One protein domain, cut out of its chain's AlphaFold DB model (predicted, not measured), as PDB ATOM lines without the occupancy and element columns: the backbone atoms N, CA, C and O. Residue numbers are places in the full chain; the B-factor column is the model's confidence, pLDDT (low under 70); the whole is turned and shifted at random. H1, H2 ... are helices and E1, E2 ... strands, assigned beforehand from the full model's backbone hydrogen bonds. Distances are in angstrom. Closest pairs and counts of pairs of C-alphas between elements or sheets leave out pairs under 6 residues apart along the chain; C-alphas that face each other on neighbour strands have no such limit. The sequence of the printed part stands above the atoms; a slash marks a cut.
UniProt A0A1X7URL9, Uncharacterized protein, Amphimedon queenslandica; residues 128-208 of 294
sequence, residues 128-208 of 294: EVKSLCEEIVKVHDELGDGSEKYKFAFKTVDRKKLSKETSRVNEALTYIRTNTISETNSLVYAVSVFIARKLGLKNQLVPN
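Overview. This is residues 128 to 208 of the 294 residues of an uncharacterized protein of Amphimedon queenslandica (UniProt A0A1X7URL9). Three helices pack together at large angles: H1 and H2 meet near one end of each as a corner, and H3 runs through the middle, touching both. A small antiparallel ribbon of two short strands, E1 and E2, lies away from that corner, with E1 nearer to H3. The printed part has 81 residues with three named helices and two named strands, in the order H1 E1 H2 H3 E2, and its class is mostly helix. It is compact, with a radius of gyration of the C-alphas of 12.6 A and spans of 34 by 31 by 19 A.

Along the chain. Find C-alpha 128 at (-2.517, -36.247, -23.199); from there H1, residues 128 to 143, runs 23.3 A to C-alpha 143. After a tight link of 4 residues, look for E1 at residues 148 to 151, 10.0 A long. A short link of 7 residues brings you to H2, residues 159 to 173, which covers 20.3 A. Another short link of 7 residues leads to C-alpha 181 at (8.110, -32.720, 1.137), where H3 begins; it is the longest helix, residues 181 to 198, 25.7 A. A tight link of 5 residues then reaches E2, residues 204 to 207, 9.6 A long, which ends with C-alpha 207 at (26.867, -43.101, -6.012).

Arrangement. Begin with H3, whose centre is 3.3 A from the mean of the C-alphas. H1 touches it with residues 136 to 143 alone, about perpendicular at 74 degrees, and the closest C-alphas are those of His 140 and Ala 190, 5.1 A apart. H2 and H3 form a helical hairpin: they touch, at a steep tilt of 43 degrees and opposite ways, with the C-alphas of Glu 165 and Ile 195 closest at 6.8 A. H1 touches H2 with residues 129 to 133 alone, about perpendicular at 86 degrees, the closest C-alphas being those of Val 129 and Ala 172 at 5.7 A. Every O i to N i+4 pair is within hydrogen-bond range in H2 and H3, and 11 of 12 are in H1. E1 and E2 are antiparallel neighbours at 140 degrees; find N 206 and O 149 at 2.7 A and N 151 and O 204 at 2.9 A, within hydrogen-bond range. The closest C-alphas of E1 and H3 are those of Tyr 150 and Val 193, 7.6 A apart. E2 is apart from H1 and from H2.

Size, cuts and confidence. The two C-alphas farthest apart are those of Glu 128 and Asn 208, 34.8 A. The printed part has no cut, and no link is long. The mean pLDDT of the printed part is 78.9; look for values under 70 at residues 128 to 130, 145 to 148 and 204 to 208.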
ATOM      1  N   GLU A 128      -3.937 -36.452 -22.875       60.28
ATOM      2  CA  GLU A 128      -2.517 -36.247 -23.199       60.28
ATOM      3  C   GLU A 128      -1.651 -35.873 -21.986       60.28
ATOM      4  O   GLU A 128      -0.458 -36.172 -21.956       60.28
ATOM      5  N   VAL A 129      -2.238 -35.217 -20.982       63.16
ATOM      6  CA  VAL A 129      -1.548 -34.827 -19.745       63.16
ATOM      7  C   VAL A 129      -1.479 -36.014 -18.788       63.16
ATOM      8  O   VAL A 129      -0.441 -36.228 -18.168       63.16
ATOM      9  N   LYS A 130      -2.527 -36.849 -18.748       64.88
ATOM     10  CA  LYS A 130      -2.539 -38.106 -17.980       64.88
ATOM     11  C   LYS A 130      -1.444 -39.070 -18.418       64.88
ATOM     12  O   LYS A 130      -0.686 -39.530 -17.575       64.88
ATOM     13  N   SER A 131      -1.288 -39.284 -19.726       74.62
ATOM     14  CA  SER A 131      -0.223 -40.146 -20.259       74.62
ATOM     15  C   SER A 131       1.178 -39.654 -19.864       74.62
ATOM     16  O   SER A 131       2.051 -40.456 -19.540       74.62
ATOM     17  N   LEU A 132       1.397 -38.335 -19.816       75.88
ATOM     18  CA  LEU A 132       2.661 -37.764 -19.338       75.88
ATOM     19  C   LEU A 132       2.848 -37.932 -17.828       75.88
ATOM     20  O   LEU A 132       3.961 -38.215 -17.391       75.88
ATOM     21  N   CYS A 133       1.786 -37.774 -17.035       73.06
ATOM     22  CA  CYS A 133       1.822 -38.047 -15.600       73.06
ATOM     23  C   CYS A 133       2.153 -39.521 -15.327       73.06
ATOM     24  O   CYS A 133       3.041 -39.793 -14.526       73.06
ATOM     25  N   GLU A 134       1.526 -40.456 -16.043       76.06
ATOM     26  CA  GLU A 134       1.810 -41.895 -15.959       76.06
ATOM     27  C   GLU A 134       3.269 -42.216 -16.322       76.06
ATOM     28  O   GLU A 134       3.933 -42.978 -15.616       76.06
ATOM     29  N   GLU A 135       3.819 -41.591 -17.372       79.62
ATOM     30  CA  GLU A 135       5.239 -41.734 -17.723       79.62
ATOM     31  C   GLU A 135       6.171 -41.215 -16.609       79.62
ATOM     32  O   GLU A 135       7.212 -41.820 -16.346       79.62
ATOM     33  N   ILE A 136       5.818 -40.111 -15.944       82.06
ATOM     34  CA  ILE A 136       6.608 -39.528 -14.846       82.06
ATOM     35  C   ILE A 136       6.541 -40.405 -13.593       82.06
ATOM     36  O   ILE A 136       7.578 -40.633 -12.970       82.06
ATOM     37  N   VAL A 137       5.357 -40.920 -13.249       79.38
ATOM     38  CA  VAL A 137       5.167 -41.844 -12.120       79.38
ATOM     39  C   VAL A 137       5.951 -43.131 -12.351       79.38
ATOM     40  O   VAL A 137       6.704 -43.550 -11.481       79.38
ATOM     41  N   LYS A 138       5.928 -43.683 -13.567       83.19
ATOM     42  CA  LYS A 138       6.748 -44.852 -13.906       83.19
ATOM     43  C   LYS A 138       8.246 -44.597 -13.706       83.19
ATOM     44  O   LYS A 138       8.954 -45.450 -13.181       83.19
ATOM     45  N   VAL A 139       8.746 -43.424 -14.109       80.69
ATOM     46  CA  VAL A 139      10.149 -43.042 -13.865       80.69
ATOM     47  C   VAL A 139      10.429 -42.865 -12.373       80.69
ATOM     48  O   VAL A 139      11.535 -43.164 -11.934       80.69
ATOM     49  N   HIS A 140       9.463 -42.379 -11.598       79.19
ATOM     50  CA  HIS A 140       9.578 -42.265 -10.149       79.19
ATOM     51  C   HIS A 140       9.695 -43.647  -9.484       79.19
ATOM     52  O   HIS A 140      10.627 -43.864  -8.712       79.19
ATOM     53  N   ASP A 141       8.846 -44.600  -9.868       79.19
ATOM     54  CA  ASP A 141       8.869 -45.971  -9.342       79.19
ATOM     55  C   ASP A 141      10.152 -46.720  -9.737       79.19
ATOM     56  O   ASP A 141      10.745 -47.423  -8.922       79.19
ATOM     57  N   GLU A 142      10.649 -46.507 -10.964       79.81
ATOM     58  CA  GLU A 142      11.941 -47.039 -11.427       79.81
ATOM     59  C   GLU A 142      13.137 -46.542 -10.596       79.81
ATOM     60  O   GLU A 142      14.167 -47.216 -10.533       79.81
ATOM     61  N   LEU A 143      13.046 -45.346 -10.005       75.00
ATOM     62  CA  LEU A 143      14.139 -44.745  -9.238       75.00
ATOM     63  C   LEU A 143      14.196 -45.245  -7.785       75.00
ATOM     64  O   LEU A 143      15.277 -45.187  -7.191       75.00
ATOM     65  N   GLY A 144      13.086 -45.770  -7.249       72.12
ATOM     66  CA  GLY A 144      12.979 -46.356  -5.907       72.12
ATOM     67  C   GLY A 144      13.483 -45.460  -4.760       72.12
ATOM     68  O   GLY A 144      13.767 -44.275  -4.934       72.12
ATOM     69  N   ASP A 145      13.673 -46.050  -3.574       63.72
ATOM     70  CA  ASP A 145      14.092 -45.349  -2.340       63.72
ATOM     71  C   ASP A 145      15.599 -44.992  -2.257       63.72
ATOM     72  O   ASP A 145      16.185 -44.788  -1.193       63.72
ATOM     73  N   GLY A 146      16.243 -44.810  -3.414       61.25
ATOM     74  CA  GLY A 146      17.321 -43.830  -3.536       61.25
ATOM     75  C   GLY A 146      18.701 -44.201  -2.987       61.25
ATOM     76  O   GLY A 146      19.245 -43.482  -2.147       61.25
ATOM     77  N   SER A 147      19.372 -45.192  -3.578       55.91
ATOM     78  CA  SER A 147      20.833 -45.364  -3.429       55.91
ATOM     79  C   SER A 147      21.650 -44.717  -4.565       55.91
ATOM     80  O   SER A 147      22.795 -44.299  -4.351       55.91
ATOM     81  N   GLU A 148      21.059 -44.556  -5.753       62.72
ATOM     82  CA  GLU A 148      21.752 -44.111  -6.966       62.72
ATOM     83  C   GLU A 148      21.170 -42.802  -7.511       62.72
ATOM     84  O   GLU A 148      20.009 -42.720  -7.908       62.72
ATOM     85  N   LYS A 149      21.994 -41.746  -7.556       71.25
ATOM     86  CA  LYS A 149      21.600 -40.453  -8.130       71.25
ATOM     87  C   LYS A 149      22.290 -40.236  -9.468       71.25
ATOM     88  O   LYS A 149      23.504 -40.333  -9.585       71.25
ATOM     89  N   TYR A 150      21.539 -39.872 -10.490       74.00
ATOM     90  CA  TYR A 150      22.041 -39.526 -11.807       74.00
ATOM     91  C   TYR A 150      22.371 -38.035 -11.873       74.00
ATOM     92  O   TYR A 150      21.631 -37.178 -11.387       74.00
ATOM     93  N   LYS A 151      23.492 -37.708 -12.519       74.19
ATOM     94  CA  LYS A 151      23.792 -36.343 -12.958       74.19
ATOM     95  C   LYS A 151      23.677 -36.244 -14.468       74.19
ATOM     96  O   LYS A 151      24.194 -37.087 -15.201       74.19
ATOM     97  N   PHE A 152      23.064 -35.152 -14.909       80.25
ATOM     98  CA  PHE A 152      22.859 -34.835 -16.316       80.25
ATOM     99  C   PHE A 152      23.500 -33.490 -16.660       80.25
ATOM    100  O   PHE A 152      23.448 -32.529 -15.890       80.25
ATOM    101  N   ALA A 153      24.114 -33.407 -17.839       78.56
ATOM    102  CA  ALA A 153      24.796 -32.205 -18.309       78.56
ATOM    103  C   ALA A 153      23.832 -31.229 -19.013       78.56
ATOM    104  O   ALA A 153      23.998 -30.922 -20.191       78.56
ATOM    105  N   PHE A 154      22.858 -30.679 -18.280       79.38
ATOM    106  CA  PHE A 154      21.885 -29.715 -18.827       79.38
ATOM    107  C   PHE A 154      22.516 -28.432 -19.395       79.38
ATOM    108  O   PHE A 154      21.907 -27.750 -20.214       79.38
ATOM    109  N   LYS A 155      23.759 -28.109 -19.010       79.69
ATOM    110  CA  LYS A 155      24.487 -26.924 -19.496       79.69
ATOM    111  C   LYS A 155      24.717 -26.932 -21.014       79.69
ATOM    112  O   LYS A 155      24.832 -25.860 -21.600       79.69
ATOM    113  N   THR A 156      24.814 -28.113 -21.623       78.44
ATOM    114  CA  THR A 156      25.146 -28.281 -23.048       78.44
ATOM    115  C   THR A 156      23.899 -28.369 -23.937       78.44
ATOM    116  O   THR A 156      24.018 -28.386 -25.157       78.44
ATOM    117  N   VAL A 157      22.699 -28.420 -23.353       82.19
ATOM    118  CA  VAL A 157      21.441 -28.561 -24.099       82.19
ATOM    119  C   VAL A 157      20.971 -27.220 -24.661       82.19
ATOM    120  O   VAL A 157      21.160 -26.169 -24.044       82.19
ATOM    121  N   ASP A 158      20.299 -27.265 -25.813       86.69
ATOM    122  CA  ASP A 158      19.530 -26.139 -26.344       86.69
ATOM    123  C   ASP A 158      18.458 -25.681 -25.337       86.69
ATOM    124  O   ASP A 158      17.484 -26.383 -25.045       86.69
ATOM    125  N   ARG A 159      18.635 -24.460 -24.826       85.25
ATOM    126  CA  ARG A 159      17.772 -23.861 -23.806       85.25
ATOM    127  C   ARG A 159      16.324 -23.722 -24.260       85.25
ATOM    128  O   ARG A 159      15.438 -23.823 -23.420       85.25
ATOM    129  N   LYS A 160      16.069 -23.508 -25.557       86.31
ATOM    130  CA  LYS A 160      14.698 -23.355 -26.071       86.31
ATOM    131  C   LYS A 160      13.934 -24.675 -25.990       86.31
ATOM    132  O   LYS A 160      12.804 -24.697 -25.510       86.31
ATOM    133  N   LYS A 161      14.580 -25.776 -26.391       86.50
ATOM    134  CA  LYS A 161      14.016 -27.130 -26.291       86.50
ATOM    135  C   LYS A 161      13.806 -27.534 -24.835       86.50
ATOM    136  O   LYS A 161      12.715 -27.962 -24.481       86.50
ATOM    137  N   LEU A 162      14.808 -27.305 -23.982       88.38
ATOM    138  CA  LEU A 162      14.698 -27.585 -22.548       88.38
ATOM    139  C   LEU A 162      13.548 -26.802 -21.901       88.38
ATOM    140  O   LEU A 162      12.775 -27.379 -21.145       88.38
ATOM    141  N   SER A 163      13.406 -25.512 -22.218       88.00
ATOM    142  CA  SER A 163      12.326 -24.678 -21.684       88.00
ATOM    143  C   SER A 163      10.952 -25.189 -22.110       88.00
ATOM    144  O   SER A 163      10.061 -25.245 -21.274       88.00
ATOM    145  N   LYS A 164      10.783 -25.590 -23.379       88.88
ATOM    146  CA  LYS A 164       9.512 -26.119 -23.893       88.88
ATOM    147  C   LYS A 164       9.089 -27.395 -23.160       88.88
ATOM    148  O   LYS A 164       7.955 -27.481 -22.698       88.88
ATOM    149  N   GLU A 165      10.008 -28.351 -23.017       85.38
ATOM    150  CA  GLU A 165       9.734 -29.608 -22.309       85.38
ATOM    151  C   GLU A 165       9.494 -29.376 -20.812       85.38
ATOM    152  O   GLU A 165       8.590 -29.967 -20.229       85.38
ATOM    153  N   THR A 166      10.240 -28.455 -20.194       88.38
ATOM    154  CA  THR A 166      10.053 -28.117 -18.774       88.38
ATOM    155  C   THR A 166       8.687 -27.479 -18.530       88.38
ATOM    156  O   THR A 166       8.014 -27.860 -17.580       88.38
ATOM    157  N   SER A 167       8.241 -26.551 -19.387       87.19
ATOM    158  CA  SER A 167       6.910 -25.937 -19.273       87.19
ATOM    159  C   SER A 167       5.791 -26.972 -19.387       87.19
ATOM    160  O   SER A 167       4.862 -26.943 -18.585       87.19
ATOM    161  N   ARG A 168       5.914 -27.917 -20.328       85.62
ATOM    162  CA  ARG A 168       4.938 -28.997 -20.529       85.62
ATOM    163  C   ARG A 168       4.836 -29.916 -19.312       85.62
ATOM    164  O   ARG A 168       3.741 -30.264 -18.887       85.62
ATOM    165  N   VAL A 169       5.973 -30.290 -18.727       87.25
ATOM    166  CA  VAL A 169       5.977 -31.115 -17.513       87.25
ATOM    167  C   VAL A 169       5.486 -30.326 -16.298       87.25
ATOM    168  O   VAL A 169       4.792 -30.880 -15.457       87.25
ATOM    169  N   ASN A 170       5.789 -29.031 -16.207       89.12
ATOM    170  CA  ASN A 170       5.319 -28.191 -15.109       89.12
ATOM    171  C   ASN A 170       3.789 -28.046 -15.094       89.12
ATOM    172  O   ASN A 170       3.205 -27.961 -14.022       89.12
ATOM    173  N   GLU A 171       3.148 -28.052 -16.265       85.75
ATOM    174  CA  GLU A 171       1.689 -28.132 -16.388       85.75
ATOM    175  C   GLU A 171       1.160 -29.487 -15.891       85.75
ATOM    176  O   GLU A 171       0.260 -29.523 -15.056       85.75
ATOM    177  N   ALA A 172       1.786 -30.595 -16.302       82.06
ATOM    178  CA  ALA A 172       1.424 -31.943 -15.850       82.06
ATOM    179  C   ALA A 172       1.587 -32.139 -14.328       82.06
ATOM    180  O   ALA A 172       0.735 -32.741 -13.679       82.06
ATOM    181  N   LEU A 173       2.635 -31.562 -13.734       82.81
ATOM    182  CA  LEU A 173       2.894 -31.621 -12.293       82.81
ATOM    183  C   LEU A 173       1.780 -30.996 -11.446       82.81
ATOM    184  O   LEU A 173       1.629 -31.382 -10.292       82.81
ATOM    185  N   THR A 174       0.989 -30.063 -11.990       82.12
ATOM    186  CA  THR A 174      -0.134 -29.464 -11.242       82.12
ATOM    187  C   THR A 174      -1.232 -30.473 -10.901       82.12
ATOM    188  O   THR A 174      -1.990 -30.254  -9.957       82.12
ATOM    189  N   TYR A 175      -1.289 -31.591 -11.630       79.62
ATOM    190  CA  TYR A 175      -2.271 -32.659 -11.445       79.62
ATOM    191  C   TYR A 175      -1.785 -33.780 -10.519       79.62
ATOM    192  O   TYR A 175      -2.580 -34.647 -10.155       79.62
ATOM    193  N   ILE A 176      -0.505 -33.774 -10.128       78.88
ATOM    194  CA  ILE A 176       0.078 -34.783  -9.241       78.88
ATOM    195  C   ILE A 176       0.037 -34.254  -7.809       78.88
ATOM    196  O   ILE A 176       0.661 -33.241  -7.487       78.88
ATOM    197  N   ARG A 177      -0.693 -34.948  -6.935       77.25
ATOM    198  CA  ARG A 177      -0.706 -34.643  -5.501       77.25
ATOM    199  C   ARG A 177       0.459 -35.356  -4.816       77.25
ATOM    200  O   ARG A 177       0.701 -36.531  -5.062       77.25
ATOM    201  N   THR A 178       1.172 -34.635  -3.955       79.06
ATOM    202  CA  THR A 178       2.225 -35.181  -3.083       79.06
ATOM    203  C   THR A 178       1.881 -34.843  -1.642       79.06
ATOM    204  O   THR A 178       1.527 -33.692  -1.370       79.06
ATOM    205  N   ASN A 179       2.007 -35.804  -0.730       78.25
ATOM    206  CA  ASN A 179       1.587 -35.658   0.664       78.25
ATOM    207  C   ASN A 179       2.746 -35.211   1.565       78.25
ATOM    208  O   ASN A 179       2.523 -34.541   2.575       78.25
ATOM    209  N   THR A 180       3.994 -35.506   1.178       83.94
ATOM    210  CA  THR A 180       5.191 -35.104   1.932       83.94
ATOM    211  C   THR A 180       6.209 -34.318   1.100       83.94
ATOM    212  O   THR A 180       6.334 -34.472  -0.112       83.94
ATOM    213  N   ILE A 181       7.015 -33.484   1.773       83.06
ATOM    214  CA  ILE A 181       8.110 -32.720   1.137       83.06
ATOM    215  C   ILE A 181       9.160 -33.664   0.523       83.06
ATOM    216  O   ILE A 181       9.788 -33.333  -0.485       83.06
ATOM    217  N   SER A 182       9.374 -34.831   1.134       80.31
ATOM    218  CA  SER A 182      10.292 -35.852   0.623       80.31
ATOM    219  C   SER A 182       9.793 -36.431  -0.700       80.31
ATOM    220  O   SER A 182      10.563 -36.458  -1.657       80.31
ATOM    221  N   GLU A 183       8.508 -36.784  -0.787       79.69
ATOM    222  CA  GLU A 183       7.864 -37.215  -2.035       79.69
ATOM    223  C   GLU A 183       7.943 -36.133  -3.108       79.69
ATOM    224  O   GLU A 183       8.333 -36.419  -4.236       79.69
ATOM    225  N   THR A 184       7.663 -34.870  -2.763       85.62
ATOM    226  CA  THR A 184       7.795 -33.765  -3.721       85.62
ATOM    227  C   THR A 184       9.225 -33.668  -4.260       85.62
ATOM    228  O   THR A 184       9.426 -33.490  -5.459       85.62
ATOM    229  N   ASN A 185      10.241 -33.817  -3.405       86.81
ATOM    230  CA  ASN A 185      11.642 -33.783  -3.834       86.81
ATOM    231  C   ASN A 185      12.009 -34.974  -4.731       86.81
ATOM    232  O   ASN A 185      12.729 -34.791  -5.718       86.81
ATOM    233  N   SER A 186      11.519 -36.172  -4.409       83.56
ATOM    234  CA  SER A 186      11.705 -37.376  -5.225       83.56
ATOM    235  C   SER A 186      11.020 -37.239  -6.585       83.56
ATOM    236  O   SER A 186      11.648 -37.500  -7.612       83.56
ATOM    237  N   LEU A 187       9.795 -36.709  -6.622       85.62
ATOM    238  CA  LEU A 187       9.043 -36.435  -7.845       85.62
ATOM    239  C   LEU A 187       9.740 -35.394  -8.729       85.62
ATOM    240  O   LEU A 187       9.935 -35.617  -9.922       85.62
ATOM    241  N   VAL A 188      10.186 -34.272  -8.155       87.75
ATOM    242  CA  VAL A 188      10.937 -33.234  -8.889       87.75
ATOM    243  C   VAL A 188      12.229 -33.806  -9.478       87.75
ATOM    244  O   VAL A 188      12.622 -33.473 -10.602       87.75
ATOM    245  N   TYR A 189      12.895 -34.698  -8.746       86.50
ATOM    246  CA  TYR A 189      14.071 -35.391  -9.248       86.50
ATOM    247  C   TYR A 189      13.729 -36.377 -10.380       86.50
ATOM    248  O   TYR A 189      14.397 -36.340 -11.419       86.50
ATOM    249  N   ALA A 190      12.666 -37.174 -10.249       86.69
ATOM    250  CA  ALA A 190      12.175 -38.075 -11.296       86.69
ATOM    251  C   ALA A 190      11.813 -37.318 -12.584       86.69
ATOM    252  O   ALA A 190      12.217 -37.711 -13.680       86.69
ATOM    253  N   VAL A 191      11.178 -36.151 -12.456       88.88
ATOM    254  CA  VAL A 191      10.909 -35.231 -13.570       88.88
ATOM    255  C   VAL A 191      12.196 -34.790 -14.264       88.88
ATOM    256  O   VAL A 191      12.276 -34.789 -15.494       88.88
ATOM    257  N   SER A 192      13.236 -34.448 -13.502       87.25
ATOM    258  CA  SER A 192      14.520 -34.061 -14.093       87.25
ATOM    259  C   SER A 192      15.158 -35.210 -14.891       87.25
ATOM    260  O   SER A 192      15.712 -34.978 -15.968       87.25
ATOM    261  N   VAL A 193      15.025 -36.453 -14.414       86.38
ATOM    262  CA  VAL A 193      15.481 -37.668 -15.110       86.38
ATOM    263  C   VAL A 193      14.667 -37.892 -16.386       86.38
ATOM    264  O   VAL A 193      15.245 -38.139 -17.445       86.38
ATOM    265  N   PHE A 194      13.345 -37.750 -16.313       87.75
ATOM    266  CA  PHE A 194      12.437 -37.875 -17.450       87.75
ATOM    267  C   PHE A 194      12.772 -36.878 -18.570       87.75
ATOM    268  O   PHE A 194      12.989 -37.273 -19.718       87.75
ATOM    269  N   ILE A 195      12.923 -35.595 -18.225       88.62
ATOM    270  CA  ILE A 195      13.303 -34.539 -19.175       88.62
ATOM    271  C   ILE A 195      14.678 -34.839 -19.787       88.62
ATOM    272  O   ILE A 195      14.876 -34.688 -20.994       88.62
ATOM    273  N   ALA A 196      15.636 -35.315 -18.987       86.38
ATOM    274  CA  ALA A 196      16.951 -35.689 -19.493       86.38
ATOM    275  C   ALA A 196      16.899 -36.859 -20.491       86.38
ATOM    276  O   ALA A 196      17.591 -36.804 -21.513       86.38
ATOM    277  N   ARG A 197      16.060 -37.876 -20.240       85.38
ATOM    278  CA  ARG A 197      15.826 -39.001 -21.163       85.38
ATOM    279  C   ARG A 197      15.202 -38.518 -22.477       85.38
ATOM    280  O   ARG A 197      15.723 -38.853 -23.538       85.38
ATOM    281  N   LYS A 198      14.166 -37.668 -22.424       85.69
ATOM    282  CA  LYS A 198      13.525 -37.085 -23.626       85.69
ATOM    283  C   LYS A 198      14.501 -36.252 -24.468       85.69
ATOM    284  O   LYS A 198      14.404 -36.235 -25.689       85.69
ATOM    285  N   LEU A 199      15.474 -35.598 -23.831       85.75
ATOM    286  CA  LEU A 199      16.508 -34.801 -24.502       85.75
ATOM    287  C   LEU A 199      17.735 -35.618 -24.949       85.75
ATOM    288  O   LEU A 199      18.689 -35.037 -25.467       85.75
ATOM    289  N   GLY A 200      17.739 -36.941 -24.746       81.81
ATOM    290  CA  GLY A 200      18.840 -37.823 -25.142       81.81
ATOM    291  C   GLY A 200      20.140 -37.590 -24.363       81.81
ATOM    292  O   GLY A 200      21.231 -37.866 -24.869       81.81
ATOM    293  N   LEU A 201      20.061 -37.045 -23.145       80.62
ATOM    294  CA  LEU A 201      21.237 -36.809 -22.313       80.62
ATOM    295  C   LEU A 201      21.768 -38.120 -21.733       80.62
ATOM    296  O   LEU A 201      21.048 -38.869 -21.079       80.62
ATOM    297  N   LYS A 202      23.074 -38.357 -21.901       73.75
ATOM    298  CA  LYS A 202      23.760 -39.480 -21.250       73.75
ATOM    299  C   LYS A 202      23.754 -39.274 -19.733       73.75
ATOM    300  O   LYS A 202      24.203 -38.233 -19.247       73.75
ATOM    301  N   ASN A 203      23.261 -40.267 -19.003       70.19
ATOM    302  CA  ASN A 203      23.278 -40.293 -17.548       70.19
ATOM    303  C   ASN A 203      24.682 -40.653 -17.040       70.19
ATOM    304  O   ASN A 203      25.333 -41.570 -17.533       70.19
ATOM    305  N   GLN A 204      25.165 -39.926 -16.034       65.50
ATOM    306  CA  GLN A 204      26.292 -40.373 -15.219       65.50
ATOM    307  C   GLN A 204      25.744 -40.801 -13.863       65.50
ATOM    308  O   GLN A 204      25.196 -39.969 -13.137       65.50
ATOM    309  N   LEU A 205      25.888 -42.087 -13.536       62.38
ATOM    310  CA  LEU A 205      25.626 -42.604 -12.195       62.38
ATOM    311  C   LEU A 205      26.571 -41.923 -11.205       62.38
ATOM    312  O   LEU A 205      27.793 -41.935 -11.372       62.38
ATOM    313  N   VAL A 206      25.998 -41.308 -10.178       62.38
ATOM    314  CA  VAL A 206      26.714 -40.765  -9.033       62.38
ATOM    315  C   VAL A 206      26.266 -41.560  -7.813       62.38
ATOM    316  O   VAL A 206      25.134 -41.389  -7.357       62.38
ATOM    317  N   PRO A 207      27.136 -42.429  -7.275       55.78
ATOM    318  CA  PRO A 207      26.867 -43.101  -6.012       55.78
ATOM    319  C   PRO A 207      26.535 -42.066  -4.933       55.78
ATOM    320  O   PRO A 207      27.152 -40.996  -4.909       55.78
ATOM    321  N   ASN A 208      25.581 -42.368  -4.049       50.31
ATOM    322  CA  ASN A 208      25.284 -41.527  -2.892       50.31
ATOM    323  C   ASN A 208      26.535 -41.358  -2.023       50.31
ATOM    324  O   ASN A 208      26.955 -42.226  -1.265       50.31
TER     325      ASN A 208